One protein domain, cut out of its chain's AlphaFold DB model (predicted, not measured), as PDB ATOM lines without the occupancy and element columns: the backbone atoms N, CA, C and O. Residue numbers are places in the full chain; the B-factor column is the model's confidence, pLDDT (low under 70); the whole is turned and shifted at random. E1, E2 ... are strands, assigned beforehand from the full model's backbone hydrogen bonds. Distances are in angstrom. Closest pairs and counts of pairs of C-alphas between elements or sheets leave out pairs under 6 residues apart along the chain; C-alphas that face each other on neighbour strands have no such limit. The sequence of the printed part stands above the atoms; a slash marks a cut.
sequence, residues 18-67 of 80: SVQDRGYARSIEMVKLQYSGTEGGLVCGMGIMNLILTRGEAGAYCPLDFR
ATOM      1  N   SER A  18     -29.196 -38.725  33.903       87.94
ATOM      2  CA  SER A  18     -28.432 -39.687  34.690       87.94
ATOM      3  C   SER A  18     -27.837 -40.774  33.802       87.94
ATOM      4  O   SER A  18     -28.367 -41.122  32.745       87.94
ATOM      5  N   VAL A  19     -26.713 -41.334  34.246       89.12
ATOM      6  CA  VAL A  19     -26.145 -42.552  33.668       89.12
ATOM      7  C   VAL A  19     -26.491 -43.698  34.600       89.12
ATOM      8  O   VAL A  19     -26.041 -43.740  35.742       89.12
ATOM      9  N   GLN A  20     -27.276 -44.649  34.109       89.25
ATOM     10  CA  GLN A  20     -27.502 -45.891  34.823       89.25
ATOM     11  C   GLN A  20     -26.366 -46.858  34.498       89.25
ATOM     12  O   GLN A  20     -26.236 -47.277  33.346       89.25
ATOM     13  N   ASP A  21     -25.568 -47.235  35.496       90.81
ATOM     14  CA  ASP A  21     -24.554 -48.274  35.318       90.81
ATOM     15  C   ASP A  21     -25.223 -49.603  34.932       90.81
ATOM     16  O   ASP A  21     -26.174 -50.079  35.563       90.81
ATOM     17  N   ARG A  22     -24.754 -50.172  33.823       87.50
ATOM     18  CA  ARG A  22     -25.259 -51.393  33.201       87.50
ATOM     19  C   ARG A  22     -24.097 -52.268  32.723       87.50
ATOM     20  O   ARG A  22     -24.243 -52.972  31.725       87.50
ATOM     21  N   GLY A  23     -22.970 -52.293  33.438       82.50
ATOM     22  CA  GLY A  23     -21.735 -52.954  32.988       82.50
ATOM     23  C   GLY A  23     -21.826 -54.454  32.654       82.50
ATOM     24  O   GLY A  23     -20.988 -54.971  31.909       82.50
ATOM     25  N   TYR A  24     -22.861 -55.149  33.139       87.44
ATOM     26  CA  TYR A  24     -23.140 -56.556  32.820       87.44
ATOM     27  C   TYR A  24     -24.079 -56.754  31.617       87.44
ATOM     28  O   TYR A  24     -24.145 -57.850  31.065       87.44
ATOM     29  N   ALA A  25     -24.782 -55.714  31.163       85.00
ATOM     30  CA  ALA A  25     -25.805 -55.795  30.120       85.00
ATOM     31  C   ALA A  25     -25.260 -55.411  28.731       85.00
ATOM     32  O   ALA A  25     -25.851 -54.612  28.008       85.00
ATOM     33  N   ARG A  26     -24.120 -55.999  28.346       76.62
ATOM     34  CA  ARG A  26     -23.382 -55.655  27.111       76.62
ATOM     35  C   ARG A  26     -24.124 -55.991  25.814       76.62
ATOM     36  O   ARG A  26     -23.737 -55.513  24.757       76.62
ATOM     37  N   SER A  27     -25.168 -56.817  25.885       84.50
ATOM     38  CA  SER A  27     -26.031 -57.143  24.745       84.50
ATOM     39  C   SER A  27     -27.062 -56.054  24.427       84.50
ATOM     40  O   SER A  27     -27.705 -56.119  23.383       84.50
ATOM     41  N   ILE A  28     -27.238 -55.061  25.306       83.50
ATOM     42  CA  ILE A  28     -28.144 -53.935  25.075       83.50
ATOM     43  C   ILE A  28     -27.398 -52.870  24.263       83.50
ATOM     44  O   ILE A  28     -26.475 -52.245  24.774       83.50
ATOM     45  N   GLU A  29     -27.832 -52.614  23.023       82.44
ATOM     46  CA  GLU A  29     -27.208 -51.659  22.077       82.44
ATOM     47  C   GLU A  29     -26.967 -50.257  22.674       82.44
ATOM     48  O   GLU A  29     -26.001 -49.574  22.337       82.44
ATOM     49  N   MET A  30     -27.841 -49.828  23.587       80.88
ATOM     50  CA  MET A  30     -27.788 -48.512  24.231       80.88
ATOM     51  C   MET A  30     -26.750 -48.397  25.356       80.88
ATOM     52  O   MET A  30     -26.513 -47.294  25.847       80.88
ATOM     53  N   VAL A  31     -26.145 -49.507  25.785       87.94
ATOM     54  CA  VAL A  31     -25.114 -49.500  26.825       87.94
ATOM     55  C   VAL A  31     -23.787 -49.067  26.204       87.94
ATOM     56  O   VAL A  31     -23.216 -49.756  25.360       87.94
ATOM     57  N   LYS A  32     -23.297 -47.898  26.620       86.62
ATOM     58  CA  LYS A  32     -22.078 -47.258  26.107       86.62
ATOM     59  C   LYS A  32     -21.196 -46.789  27.260       86.62
ATOM     60  O   LYS A  32     -21.642 -46.678  28.400       86.62
ATOM     61  N   LEU A  33     -19.930 -46.513  26.963       89.94
ATOM     62  CA  LEU A  33     -19.023 -45.904  27.928       89.94
ATOM     63  C   LEU A  33     -19.402 -44.429  28.117       89.94
ATOM     64  O   LEU A  33     -19.459 -43.681  27.143       89.94
ATOM     65  N   GLN A  34     -19.703 -44.026  29.348       87.56
ATOM     66  CA  GLN A  34     -20.210 -42.696  29.685       87.56
ATOM     67  C   GLN A  34     -19.618 -42.210  31.001       87.56
ATOM     68  O   GLN A  34     -19.298 -43.014  31.871       87.56
ATOM     69  N   TYR A  35     -19.478 -40.897  31.163       89.38
ATOM     70  CA  TYR A  35     -18.969 -40.332  32.408       89.38
ATOM     71  C   TYR A  35     -20.034 -40.388  33.511       89.38
ATOM     72  O   TYR A  35     -21.148 -39.900  33.329       89.38
ATOM     73  N   SER A  36     -19.679 -40.970  34.652       88.75
ATOM     74  CA  SER A  36     -20.455 -40.957  35.888       88.75
ATOM     75  C   SER A  36     -19.837 -39.949  36.846       88.75
ATOM     76  O   SER A  36     -18.695 -40.110  37.275       88.75
ATOM     77  N   GLY A  37     -20.610 -38.928  37.218       87.12
ATOM     78  CA  GLY A  37     -20.205 -37.992  38.267       87.12
ATOM     79  C   GLY A  37     -20.051 -38.672  39.631       87.12
ATOM     80  O   GLY A  37     -19.177 -38.287  40.398       87.12
ATOM     81  N   THR A  38     -20.843 -39.714  39.906       90.25
ATOM     82  CA  THR A  38     -20.794 -40.467  41.170       90.25
ATOM     83  C   THR A  38     -19.500 -41.261  41.315       90.25
ATOM     84  O   THR A  38     -18.864 -41.206  42.359       90.25
ATOM     85  N   GLU A  39     -19.087 -41.961  40.256       92.06
ATOM     86  CA  GLU A  39     -17.839 -42.741  40.253       92.06
ATOM     87  C   GLU A  39     -16.609 -41.867  39.959       92.06
ATOM     88  O   GLU A  39     -15.471 -42.326  40.053       92.06
ATOM     89  N   GLY A  40     -16.821 -40.613  39.544       92.75
ATOM     90  CA  GLY A  40     -15.761 -39.712  39.094       92.75
ATOM     91  C   GLY A  40     -15.043 -40.191  37.827       92.75
ATOM     92  O   GLY A  40     -13.910 -39.784  37.573       92.75
ATOM     93  N   GLY A  41     -15.669 -41.059  37.028       91.31
ATOM     94  CA  GLY A  41     -15.004 -41.783  35.946       91.31
ATOM     95  C   GLY A  41     -15.962 -42.388  34.926       91.31
ATOM     96  O   GLY A  41     -17.169 -42.162  34.955       91.31
ATOM     97  N   LEU A  42     -15.412 -43.142  33.976       91.94
ATOM     98  CA  LEU A  42     -16.198 -43.775  32.923       91.94
ATOM     99  C   LEU A  42     -16.842 -45.076  33.414       91.94
ATOM    100  O   LEU A  42     -16.156 -45.964  33.914       91.94
ATOM    101  N   VAL A  43     -18.146 -45.212  33.187       91.62
ATOM    102  CA  VAL A  43     -18.925 -46.426  33.444       91.62
ATOM    103  C   VAL A  43     -19.559 -46.933  32.156       91.62
ATOM    104  O   VAL A  43     -19.858 -46.170  31.236       91.62
ATOM    105  N   CYS A  44     -19.772 -48.243  32.077       91.31
ATOM    106  CA  CYS A  44     -20.495 -48.858  30.974       91.31
ATOM    107  C   CYS A  44     -21.990 -48.812  31.307       91.31
ATOM    108  O   CYS A  44     -22.509 -49.670  32.017       91.31
ATOM    109  N   GLY A  45     -22.669 -47.766  30.849       90.50
ATOM    110  CA  GLY A  45     -24.016 -47.433  31.293       90.50
ATOM    111  C   GLY A  45     -24.943 -46.986  30.174       90.50
ATOM    112  O   GLY A  45     -24.552 -46.829  29.016       90.50
ATOM    113  N   MET A  46     -26.200 -46.773  30.538       88.81
ATOM    114  CA  MET A  46     -27.243 -46.250  29.664       88.81
ATOM    115  C   MET A  46     -27.648 -44.861  30.150       88.81
ATOM    116  O   MET A  46     -27.931 -44.678  31.331       88.81
ATOM    117  N   GLY A  47     -27.660 -43.891  29.237       86.00
ATOM    118  CA  GLY A  47     -28.121 -42.540  29.541       86.00
ATOM    119  C   GLY A  47     -29.641 -42.528  29.645       86.00
ATOM    120  O   GLY A  47     -30.321 -43.106  28.793       86.00
ATOM    121  N   ILE A  48     -30.172 -41.896  30.684       85.50
ATOM    122  CA  ILE A  48     -31.607 -41.734  30.913       85.50
ATOM    123  C   ILE A  48     -31.875 -40.255  31.161       85.50
ATOM    124  O   ILE A  48     -31.170 -39.615  31.939       85.50
ATOM    125  N   MET A  49     -32.898 -39.726  30.492       87.38
ATOM    126  CA  MET A  49     -33.399 -38.386  30.749       87.38
ATOM    127  C   MET A  49     -34.746 -38.489  31.457       87.38
ATOM    128  O   MET A  49     -35.698 -39.064  30.927       87.38
ATOM    129  N   ASN A  50     -34.805 -37.910  32.648       87.31
ATOM    130  CA  ASN A  50     -36.019 -37.789  33.431       87.31
ATOM    131  C   ASN A  50     -36.627 -36.413  33.168       87.31
ATOM    132  O   ASN A  50     -35.929 -35.396  33.212       87.31
ATOM    133  N   LEU A  51     -37.932 -36.382  32.916       88.62
ATOM    134  CA  LEU A  51     -38.699 -35.156  32.785       88.62
ATOM    135  C   LEU A  51     -39.792 -35.151  33.849       88.62
ATOM    136  O   LEU A  51     -40.625 -36.051  33.895       88.62
ATOM    137  N   ILE A  52     -39.804 -34.140  34.709       87.75
ATOM    138  CA  ILE A  52     -40.840 -33.994  35.732       87.75
ATOM    139  C   ILE A  52     -41.524 -32.657  35.512       87.75
ATOM    140  O   ILE A  52     -40.910 -31.602  35.659       87.75
ATOM    141  N   LEU A  53     -42.811 -32.710  35.180       88.00
ATOM    142  CA  LEU A  53     -43.670 -31.537  35.249       88.00
ATOM    143  C   LEU A  53     -44.263 -31.450  36.657       88.00
ATOM    144  O   LEU A  53     -44.832 -32.425  37.153       88.00
ATOM    145  N   THR A  54     -44.150 -30.288  37.293       87.75
ATOM    146  CA  THR A  54     -44.763 -30.024  38.598       87.75
ATOM    147  C   THR A  54     -45.464 -28.680  38.633       87.75
ATOM    148  O   THR A  54     -45.036 -27.757  37.956       87.75
ATOM    149  N   ARG A  55     -46.517 -28.562  39.448       86.12
ATOM    150  CA  ARG A  55     -47.247 -27.302  39.694       86.12
ATOM    151  C   ARG A  55     -46.658 -26.463  40.837       86.12
ATOM    152  O   ARG A  55     -47.267 -25.486  41.252       86.12
ATOM    153  N   GLY A  56     -45.523 -26.885  41.402       79.50
ATOM    154  CA  GLY A  56     -44.942 -26.257  42.595       79.50
ATOM    155  C   GLY A  56     -45.669 -26.612  43.901       79.50
ATOM    156  O   GLY A  56     -45.291 -26.128  44.964       79.50
ATOM    157  N   GLU A  57     -46.677 -27.484  43.838       81.06
ATOM    158  CA  GLU A  57     -47.415 -28.011  44.987       81.06
ATOM    159  C   GLU A  57     -46.943 -29.431  45.325       81.06
ATOM    160  O   GLU A  57     -46.663 -30.244  44.435       81.06
ATOM    161  N   ALA A  58     -46.878 -29.758  46.618       76.88
ATOM    162  CA  ALA A  58     -46.500 -31.094  47.065       76.88
ATOM    163  C   ALA A  58     -47.463 -32.153  46.497       76.88
ATOM    164  O   ALA A  58     -48.676 -32.065  46.668       76.88
ATOM    165  N   GLY A  59     -46.912 -33.167  45.826       76.38
ATOM    166  CA  GLY A  59     -47.684 -34.265  45.232       76.38
ATOM    167  C   GLY A  59     -48.191 -34.005  43.809       76.38
ATOM    168  O   GLY A  59     -48.667 -34.938  43.165       76.38
ATOM    169  N   ALA A  60     -48.038 -32.792  43.273       80.88
ATOM    170  CA  ALA A  60     -48.357 -32.491  41.882       80.88
ATOM    171  C   ALA A  60     -47.145 -32.777  40.982       80.88
ATOM    172  O   ALA A  60     -46.481 -31.847  40.524       80.88
ATOM    173  N   TYR A  61     -46.843 -34.060  40.751       83.25
ATOM    174  CA  TYR A  61     -45.750 -34.505  39.879       83.25
ATOM    175  C   TYR A  61     -46.281 -35.387  38.750       83.25
ATOM    176  O   TYR A  61     -47.004 -36.352  38.990       83.25
ATOM    177  N   CYS A  62     -45.879 -35.080  37.521       83.00
ATOM    178  CA  CYS A  62     -46.108 -35.921  36.354       83.00
ATOM    179  C   CYS A  62     -44.744 -36.424  35.854       83.00
ATOM    180  O   CYS A  62     -44.059 -35.683  35.139       83.00
ATOM    181  N   PRO A  63     -44.298 -37.621  36.287       80.81
ATOM    182  CA  PRO A  63     -43.042 -38.192  35.828       80.81
ATOM    183  C   PRO A  63     -43.185 -38.682  34.386       80.81
ATOM    184  O   PRO A  63     -44.145 -39.369  34.030       80.81
ATOM    185  N   LEU A  64     -42.210 -38.330  33.559       80.25
ATOM    186  CA  LEU A  64     -42.108 -38.720  32.164       80.25
ATOM    187  C   LEU A  64     -40.697 -39.260  31.921       80.25
ATOM    188  O   LEU A  64     -39.713 -38.525  31.990       80.25
ATOM    189  N   ASP A  65     -40.615 -40.547  31.596       79.12
ATOM    190  CA  ASP A  65     -39.368 -41.180  31.178       79.12
ATOM    191  C   ASP A  65     -39.206 -41.023  29.668       79.12
ATOM    192  O   ASP A  65     -39.971 -41.596  28.883       79.12
ATOM    193  N   PHE A  66     -38.188 -40.275  29.241       74.81
ATOM    194  CA  PHE A  66     -37.861 -40.136  27.828       74.81
ATOM    195  C   PHE A  66     -36.509 -40.774  27.521       74.81
ATOM    196  O   PHE A  66     -35.503 -40.530  28.187       74.81
ATOM    197  N   ARG A  67     -36.468 -41.597  26.472       74.62
ATOM    198  CA  ARG A  67     -35.240 -42.252  26.014       74.62
ATOM    199  C   ARG A  67     -34.879 -41.734  24.635       74.62
ATOM    200  O   ARG A  67     -35.594 -41.974  23.666       74.62
TER     201      ARG A  67
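AT A GLANCE: This is residues 18 to 67 of the 80 residues of an uncharacterized protein of Caldilineaceae bacterium SB0675_bin_29 (UniProt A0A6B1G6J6). One long strand, E3, bends by 96 degrees at residue 44 and is the spine of a strongly twisted sheet of four strands, in a whole whose outline is flat. E2 folds along its first part, E1 pairs beyond the bend, and E4 makes a hairpin arm with its far part. The 50 printed residues include four named strands, E1 to E4 in chain order, and no named helix: class all strand, antiparallel, with E2 E3 E4 a meander, each strand the antiparallel neighbour of the one before. It is only just loose, close to extended, with radius of gyration of the C-alphas 14.2 A and spans 39 by 24 by 12 A.

HOW THE PARTS SIT: E1, residues 18 to 21, is antiparallel to E3, residues 41 to 54; N 18 and O 48, 2.9 A apart, are within hydrogen-bond range. E2, residues 32 to 36, on the other side of E3, forms a hairpin with it; N 34 and O 43 are 2.9 A apart. E4, residues 61 to 66, also forms a hairpin with E3; N 64 and O 51 are 2.8 A apart. E4 is apart from E1 and E2.

IN THESE COORDINATES: E1 begins at C-alpha 18 (-28.432, -39.687, 34.690) and spans 9.4 A, E2 11.7 A, E3 32.1 A and E4 15.5 A, ending at C-alpha 66 (-37.861, -40.136, 27.828).

THE WHOLE: The farthest C-alphas, of Ser 27 and Glu 57, are 41.4 A apart. The printed part has no cut and no long link; no printed residue is under 70 in pLDDT.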